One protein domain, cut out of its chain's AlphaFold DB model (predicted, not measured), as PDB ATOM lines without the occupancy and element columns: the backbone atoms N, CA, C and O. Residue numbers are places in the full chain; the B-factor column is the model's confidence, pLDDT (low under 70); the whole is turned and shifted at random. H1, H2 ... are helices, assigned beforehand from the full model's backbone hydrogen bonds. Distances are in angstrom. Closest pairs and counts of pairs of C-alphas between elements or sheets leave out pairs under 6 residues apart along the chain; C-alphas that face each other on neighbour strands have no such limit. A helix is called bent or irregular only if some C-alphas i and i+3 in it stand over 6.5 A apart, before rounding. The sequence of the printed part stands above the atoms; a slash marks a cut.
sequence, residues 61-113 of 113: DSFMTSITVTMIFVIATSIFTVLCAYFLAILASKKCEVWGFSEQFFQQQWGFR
ATOM      1  N   ASP A  61     -19.180  42.778  45.006       90.19
ATOM      2  CA  ASP A  61     -19.243  42.769  43.536       90.19
ATOM      3  C   ASP A  61     -18.119  43.594  42.900       90.19
ATOM      4  O   ASP A  61     -17.540  43.214  41.878       90.19
ATOM      5  N   SER A  62     -17.759  44.713  43.534       92.25
ATOM      6  CA  SER A  62     -16.660  45.564  43.082       92.25
ATOM      7  C   SER A  62     -15.321  44.821  43.106       92.25
ATOM      8  O   SER A  62     -14.585  44.879  42.123       92.25
ATOM      9  N   PHE A  63     -15.025  44.066  44.168       92.50
ATOM     10  CA  PHE A  63     -13.773  43.319  44.280       92.50
ATOM     11  C   PHE A  63     -13.699  42.161  43.279       92.50
ATOM     12  O   PHE A  63     -12.668  41.983  42.630       92.50
ATOM     13  N   MET A  64     -14.795  41.418  43.088       93.81
ATOM     14  CA  MET A  64     -14.871  40.355  42.075       93.81
ATOM     15  C   MET A  64     -14.698  40.896  40.655       93.81
ATOM     16  O   MET A  64     -13.976  40.309  39.841       93.81
ATOM     17  N   THR A  65     -15.294  42.055  40.373       94.56
ATOM     18  CA  THR A  65     -15.124  42.746  39.091       94.56
ATOM     19  C   THR A  65     -13.665  43.153  38.889       94.56
ATOM     20  O   THR A  65     -13.084  42.846  37.849       94.56
ATOM     21  N   SER A  66     -13.035  43.778  39.889       95.38
ATOM     22  CA  SER A  66     -11.625  44.171  39.817       95.38
ATOM     23  C   SER A  66     -10.701  42.975  39.596       95.38
ATOM     24  O   SER A  66      -9.852  43.037  38.711       95.38
ATOM     25  N   ILE A  67     -10.894  41.866  40.321       95.44
ATOM     26  CA  ILE A  67     -10.104  40.640  40.122       95.44
ATOM     27  C   ILE A  67     -10.242  40.128  38.692       95.44
ATOM     28  O   ILE A  67      -9.238  39.803  38.062       95.44
ATOM     29  N   THR A  68     -11.466  40.077  38.167       95.62
ATOM     30  CA  THR A  68     -11.727  39.572  36.815       95.62
ATOM     31  C   THR A  68     -11.039  40.441  35.764       95.62
ATOM     32  O   THR A  68     -10.335  39.924  34.898       95.62
ATOM     33  N   VAL A  69     -11.168  41.767  35.873       96.62
ATOM     34  CA  VAL A  69     -10.517  42.715  34.958       96.62
ATOM     35  C   VAL A  69      -8.994  42.600  35.041       96.62
ATOM     36  O   VAL A  69      -8.336  42.509  34.006       96.62
ATOM     37  N   THR A  70      -8.422  42.549  36.248       97.06
ATOM     38  CA  THR A  70      -6.975  42.382  36.433       97.06
ATOM     39  C   THR A  70      -6.490  41.047  35.877       97.06
ATOM     40  O   THR A  70      -5.451  41.008  35.226       97.06
ATOM     41  N   MET A  71      -7.233  39.958  36.075       97.44
ATOM     42  CA  MET A  71      -6.860  38.640  35.567       97.44
ATOM     43  C   MET A  71      -6.865  38.606  34.036       97.44
ATOM     44  O   MET A  71      -5.887  38.163  33.434       97.44
ATOM     45  N   ILE A  72      -7.916  39.139  33.403       97.50
ATOM     46  CA  ILE A  72      -7.988  39.272  31.941       97.50
ATOM     47  C   ILE A  72      -6.827  40.130  31.433       97.50
ATOM     48  O   ILE A  72      -6.148  39.742  30.485       97.50
ATOM     49  N   PHE A  73      -6.555  41.262  32.088       97.56
ATOM     50  CA  PHE A  73      -5.453  42.149  31.731       97.56
ATOM     51  C   PHE A  73      -4.089  41.454  31.827       97.56
ATOM     52  O   PHE A  73      -3.313  41.509  30.876       97.56
ATOM     53  N   VAL A  74      -3.793  40.769  32.935       98.00
ATOM     54  CA  VAL A  74      -2.517  40.065  33.147       98.00
ATOM     55  C   VAL A  74      -2.316  38.969  32.103       98.00
ATOM     56  O   VAL A  74      -1.238  38.866  31.526       98.00
ATOM     57  N   ILE A  75      -3.351  38.180  31.807       98.00
ATOM     58  CA  ILE A  75      -3.262  37.111  30.805       98.00
ATOM     59  C   ILE A  75      -3.062  37.702  29.406       98.00
ATOM     60  O   ILE A  75      -2.150  37.290  28.689       98.00
ATOM     61  N   ALA A  76      -3.875  38.690  29.026       97.56
ATOM     62  CA  ALA A  76      -3.798  39.314  27.709       97.56
ATOM     63  C   ALA A  76      -2.435  39.980  27.480       97.56
ATOM     64  O   ALA A  76      -1.795  39.746  26.455       97.56
ATOM     65  N   THR A  77      -1.962  40.765  28.452       97.44
ATOM     66  CA  THR A  77      -0.659  41.435  28.371       97.44
ATOM     67  C   THR A  77       0.491  40.438  28.372       97.44
ATOM     68  O   THR A  77       1.363  40.548  27.520       97.44
ATOM     69  N   SER A  78       0.475  39.421  29.238       97.62
ATOM     70  CA  SER A  78       1.529  38.403  29.276       97.62
ATOM     71  C   SER A  78       1.643  37.644  27.952       97.62
ATOM     72  O   SER A  78       2.753  37.459  27.454       97.62
ATOM     73  N   ILE A  79       0.522  37.214  27.361       97.69
ATOM     74  CA  ILE A  79       0.526  36.526  26.061       97.69
ATOM     75  C   ILE A  79       1.045  37.469  24.976       97.69
ATOM     76  O   ILE A  79       1.920  37.091  24.198       97.69
ATOM     77  N   PHE A  80       0.553  38.708  24.946       97.69
ATOM     78  CA  PHE A  80       0.979  39.703  23.971       97.69
ATOM     79  C   PHE A  80       2.485  39.990  24.060       97.69
ATOM     80  O   PHE A  80       3.178  39.953  23.046       97.69
ATOM     81  N   THR A  81       3.020  40.195  25.267       97.38
ATOM     82  CA  THR A  81       4.452  40.425  25.491       97.38
ATOM     83  C   THR A  81       5.292  39.236  25.035       97.38
ATOM     84  O   THR A  81       6.306  39.442  24.373       97.38
ATOM     85  N   VAL A  82       4.874  37.999  25.330       97.69
ATOM     86  CA  VAL A  82       5.589  36.791  24.882       97.69
ATOM     87  C   VAL A  82       5.575  36.675  23.359       97.69
ATOM     88  O   VAL A  82       6.619  36.408  22.767       97.69
ATOM     89  N   LEU A  83       4.435  36.926  22.709       97.62
ATOM     90  CA  LEU A  83       4.341  36.911  21.249       97.62
ATOM     91  C   LEU A  83       5.256  37.972  20.628       97.62
ATOM     92  O   LEU A  83       6.059  37.646  19.757       97.62
ATOM     93  N   CYS A  84       5.198  39.216  21.105       96.12
ATOM     94  CA  CYS A  84       6.072  40.289  20.632       96.12
ATOM     95  C   CYS A  84       7.555  39.957  20.834       96.12
ATOM     96  O   CYS A  84       8.344  40.111  19.902       96.12
ATOM     97  N   ALA A  85       7.936  39.466  22.016       95.69
ATOM     98  CA  ALA A  85       9.307  39.058  22.305       95.69
ATOM     99  C   ALA A  85       9.767  37.921  21.382       95.69
ATOM    100  O   ALA A  85      10.885  37.960  20.880       95.69
ATOM    101  N   TYR A  86       8.900  36.947  21.104       95.56
ATOM    102  CA  TYR A  86       9.188  35.842  20.193       95.56
ATOM    103  C   TYR A  86       9.382  36.314  18.744       95.56
ATOM    104  O   TYR A  86      10.361  35.936  18.099       95.56
ATOM    105  N   PHE A  87       8.511  37.196  18.240       94.56
ATOM    106  CA  PHE A  87       8.674  37.797  16.911       94.56
ATOM    107  C   PHE A  87       9.980  38.592  16.800       94.56
ATOM    108  O   PHE A  87      10.720  38.427  15.828       94.56
ATOM    109  N   LEU A  88      10.294  39.410  17.809       90.19
ATOM    110  CA  LEU A  88      11.551  40.156  17.871       90.19
ATOM    111  C   LEU A  88      12.766  39.224  17.939       90.19
ATOM    112  O   LEU A  88      13.749  39.470  17.248       90.19
ATOM    113  N   ALA A  89      12.695  38.139  18.711       91.50
ATOM    114  CA  ALA A  89      13.768  37.156  18.811       91.50
ATOM    115  C   ALA A  89      14.043  36.476  17.463       91.50
ATOM    116  O   ALA A  89      15.201  36.328  17.080       91.50
ATOM    117  N   ILE A  90      13.001  36.124  16.700       91.31
ATOM    118  CA  ILE A  90      13.170  35.572  15.350       91.31
ATOM    119  C   ILE A  90      13.829  36.598  14.426       91.31
ATOM    120  O   ILE A  90      14.782  36.250  13.729       91.31
ATOM    121  N   LEU A  91      13.362  37.850  14.427       86.81
ATOM    122  CA  LEU A  91      13.956  38.912  13.610       86.81
ATOM    123  C   LEU A  91      15.425  39.164  13.970       86.81
ATOM    124  O   LEU A  91      16.244  39.266  13.067       86.81
ATOM    125  N   ALA A  92      15.764  39.189  15.260       83.88
ATOM    126  CA  ALA A  92      17.133  39.356  15.741       83.88
ATOM    127  C   ALA A  92      18.030  38.137  15.450       83.88
ATOM    128  O   ALA A  92      19.231  38.290  15.247       83.88
ATOM    129  N   SER A  93      17.456  36.926  15.430       80.81
ATOM    130  CA  SER A  93      18.176  35.684  15.108       80.81
ATOM    131  C   SER A  93      18.512  35.559  13.622       80.81
ATOM    132  O   SER A  93      19.523  34.954  13.258       80.81
ATOM    133  N   LYS A  94      17.700  36.159  12.740       73.75
ATOM    134  CA  LYS A  94      18.123  36.378  11.358       73.75
ATOM    135  C   LYS A  94      19.270  37.375  11.421       73.75
ATOM    136  O   LYS A  94      19.136  38.383  12.095       73.75
ATOM    137  N   LYS A  95      20.395  37.076  10.759       57.72
ATOM    138  CA  LYS A  95      21.587  37.939  10.679       57.72
ATOM    139  C   LYS A  95      21.177  39.350  10.232       57.72
ATOM    140  O   LYS A  95      21.156  39.658   9.045       57.72
ATOM    141  N   CYS A  96      20.804  40.190  11.185       58.31
ATOM    142  CA  CYS A  96      20.564  41.596  10.973       58.31
ATOM    143  C   CYS A  96      21.935  42.245  11.053       58.31
ATOM    144  O   CYS A  96      22.513  42.381  12.125       58.31
ATOM    145  N   GLU A  97      22.445  42.649   9.897       59.22
ATOM    146  CA  GLU A  97      23.673  43.436   9.735       59.22
ATOM    147  C   GLU A  97      23.674  44.705  10.624       59.22
ATOM    148  O   GLU A  97      24.721  45.208  11.020       59.22
ATOM    149  N   VAL A  98      22.482  45.143  11.050       61.09
ATOM    150  CA  VAL A  98      22.222  46.239  11.998       61.09
ATOM    151  C   VAL A  98      22.745  45.968  13.420       61.09
ATOM    152  O   VAL A  98      23.068  46.924  14.124       61.09
ATOM    153  N   TRP A  99      22.892  44.707  13.856       61.84
ATOM    154  CA  TRP A  99      23.400  44.398  15.206       61.84
ATOM    155  C   TRP A  99      24.852  44.867  15.391       61.84
ATOM    156  O   TRP A  99      25.203  45.385  16.448       61.84
ATOM    157  N   GLY A 100      25.663  44.808  14.326       63.50
ATOM    158  CA  GLY A 100      27.028  45.340  14.338       63.50
ATOM    159  C   GLY A 100      27.079  46.867  14.488       63.50
ATOM    160  O   GLY A 100      27.967  47.388  15.155       63.50
ATOM    161  N   PHE A 101      26.097  47.595  13.942       68.88
ATOM    162  CA  PHE A 101      25.998  49.051  14.103       68.88
ATOM    163  C   PHE A 101      25.570  49.445  15.526       68.88
ATOM    164  O   PHE A 101      26.124  50.381  16.101       68.88
ATOM    165  N   SER A 102      24.633  48.706  16.134       67.44
ATOM    166  CA  SER A 102      24.236  48.942  17.529       67.44
ATOM    167  C   SER A 102      25.333  48.583  18.527       67.44
ATOM    168  O   SER A 102      25.503  49.301  19.508       67.44
ATOM    169  N   GLU A 103      26.112  47.526  18.268       65.25
ATOM    170  CA  GLU A 103      27.293  47.213  19.074       65.25
ATOM    171  C   GLU A 103      28.320  48.343  18.993       65.25
ATOM    172  O   GLU A 103      28.778  48.818  20.026       65.25
ATOM    173  N   GLN A 104      28.630  48.844  17.793       66.00
ATOM    174  CA  GLN A 104      29.578  49.949  17.614       66.00
ATOM    175  C   GLN A 104      29.122  51.240  18.312       66.00
ATOM    176  O   GLN A 104      29.933  51.912  18.950       66.00
ATOM    177  N   PHE A 105      27.830  51.570  18.249       76.00
ATOM    178  CA  PHE A 105      27.272  52.744  18.923       76.00
ATOM    179  C   PHE A 105      27.267  52.587  20.454       76.00
ATOM    180  O   PHE A 105      27.632  53.510  21.182       76.00
ATOM    181  N   PHE A 106      26.923  51.399  20.964       69.12
ATOM    182  CA  PHE A 106      26.947  51.104  22.400       69.12
ATOM    183  C   PHE A 106      28.379  51.114  22.959       69.12
ATOM    184  O   PHE A 106      28.628  51.660  24.033       69.12
ATOM    185  N   GLN A 107      29.339  50.584  22.200       69.25
ATOM    186  CA  GLN A 107      30.767  50.607  22.525       69.25
ATOM    187  C   GLN A 107      31.321  52.044  22.553       69.25
ATOM    188  O   GLN A 107      32.070  52.393  23.466       69.25
ATOM    189  N   GLN A 108      30.903  52.911  21.619       73.00
ATOM    190  CA  GLN A 108      31.265  54.336  21.630       73.00
ATOM    191  C   GLN A 108      30.683  55.096  22.830       73.00
ATOM    192  O   GLN A 108      31.360  55.961  23.382       73.00
ATOM    193  N   GLN A 109      29.459  54.772  23.253       71.25
ATOM    194  CA  GLN A 109      28.804  55.433  24.386       71.25
ATOM    195  C   GLN A 109      29.428  55.043  25.737       71.25
ATOM    196  O   GLN A 109      29.524  55.881  26.633       71.25
ATOM    197  N   TRP A 110      29.835  53.781  25.900       62.34
ATOM    198  CA  TRP A 110      30.251  53.241  27.200       62.34
ATOM    199  C   TRP A 110      31.763  53.054  27.374       62.34
ATOM    200  O   TRP A 110      32.200  52.816  28.496       62.34
ATOM    201  N   GLY A 111      32.580  53.197  26.325       65.38
ATOM    202  CA  GLY A 111      34.039  53.299  26.456       65.38
ATOM    203  C   GLY A 111      34.737  52.090  27.095       65.38
ATOM    204  O   GLY A 111      35.845  52.233  27.611       65.38
ATOM    205  N   PHE A 112      34.123  50.906  27.075       62.44
ATOM    206  CA  PHE A 112      34.796  49.668  27.461       62.44
ATOM    207  C   PHE A 112      35.547  49.131  26.243       62.44
ATOM    208  O   PHE A 112      34.937  48.607  25.320       62.44
ATOM    209  N   ARG A 113      36.868  49.334  26.222       53.06
ATOM    210  CA  ARG A 113      37.781  48.683  25.272       53.06
ATOM    211  C   ARG A 113      38.104  47.263  25.711       53.06
ATOM    212  O   ARG A 113      38.205  47.055  26.941       53.06
TER     213      ARG A 113
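What this domain is: This is residues 61 to 113 of the 113 residues of the protein "Glycerol-3-phosphate transporter permease" of Weissella viridescens (UniProt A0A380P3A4). One long, nearly straight helix, H1, makes the long arm of an L, and a much shorter helix, H2, makes the other arm, set off from the far end of H1 by a four-residue link that forms the corner. The two arms do not fold back on each other, and there is no packed core. The printed part has 53 residues with two named helices, H1 then H2 along the chain, and no named strand; the class is all helix. The whole is extended, with a radius of gyration of the C-alphas of 19.6 A and spans of 59 by 26 by 11 A.

How they stand to each other: H1, residues 61 to 93, is the longest helix, with 33 residues. A tight link of four residues joins it to H2, residues 98 to 110. H1 and H2 are apart, but only just: their closest C-alphas are 8.1 A from each other. In both H1 and H2, every O i to N i+4 pair is within hydrogen-bond range. Residues 61 to 113 stand free: no C-alpha 8 or more residues away along the chain comes within 10 A.

Where its parts are: H1 runs from C-alpha 61 at (-19.243, 42.769, 43.536) to C-alpha 93 at (18.176, 35.684, 15.108), a length of 47.5 A, with x rising and z falling. H2 runs from C-alpha 98 at (22.222, 46.239, 11.998) to C-alpha 110 at (30.251, 53.241, 27.200), a length of 18.6 A, with z rising again. Neither helix is bent.

The domain as a whole: The C-alphas of Asp 61 and Arg 113 are the two farthest apart, at 60.2 A. The printed part has no cut and ends at residue 113, the chain's last. The mean pLDDT of the printed part is 83.5; it is 95 for H1 and 67 for H2. The model's confidence is under 70 at residues 95 to 104, 106 to 107 and 110 to 113.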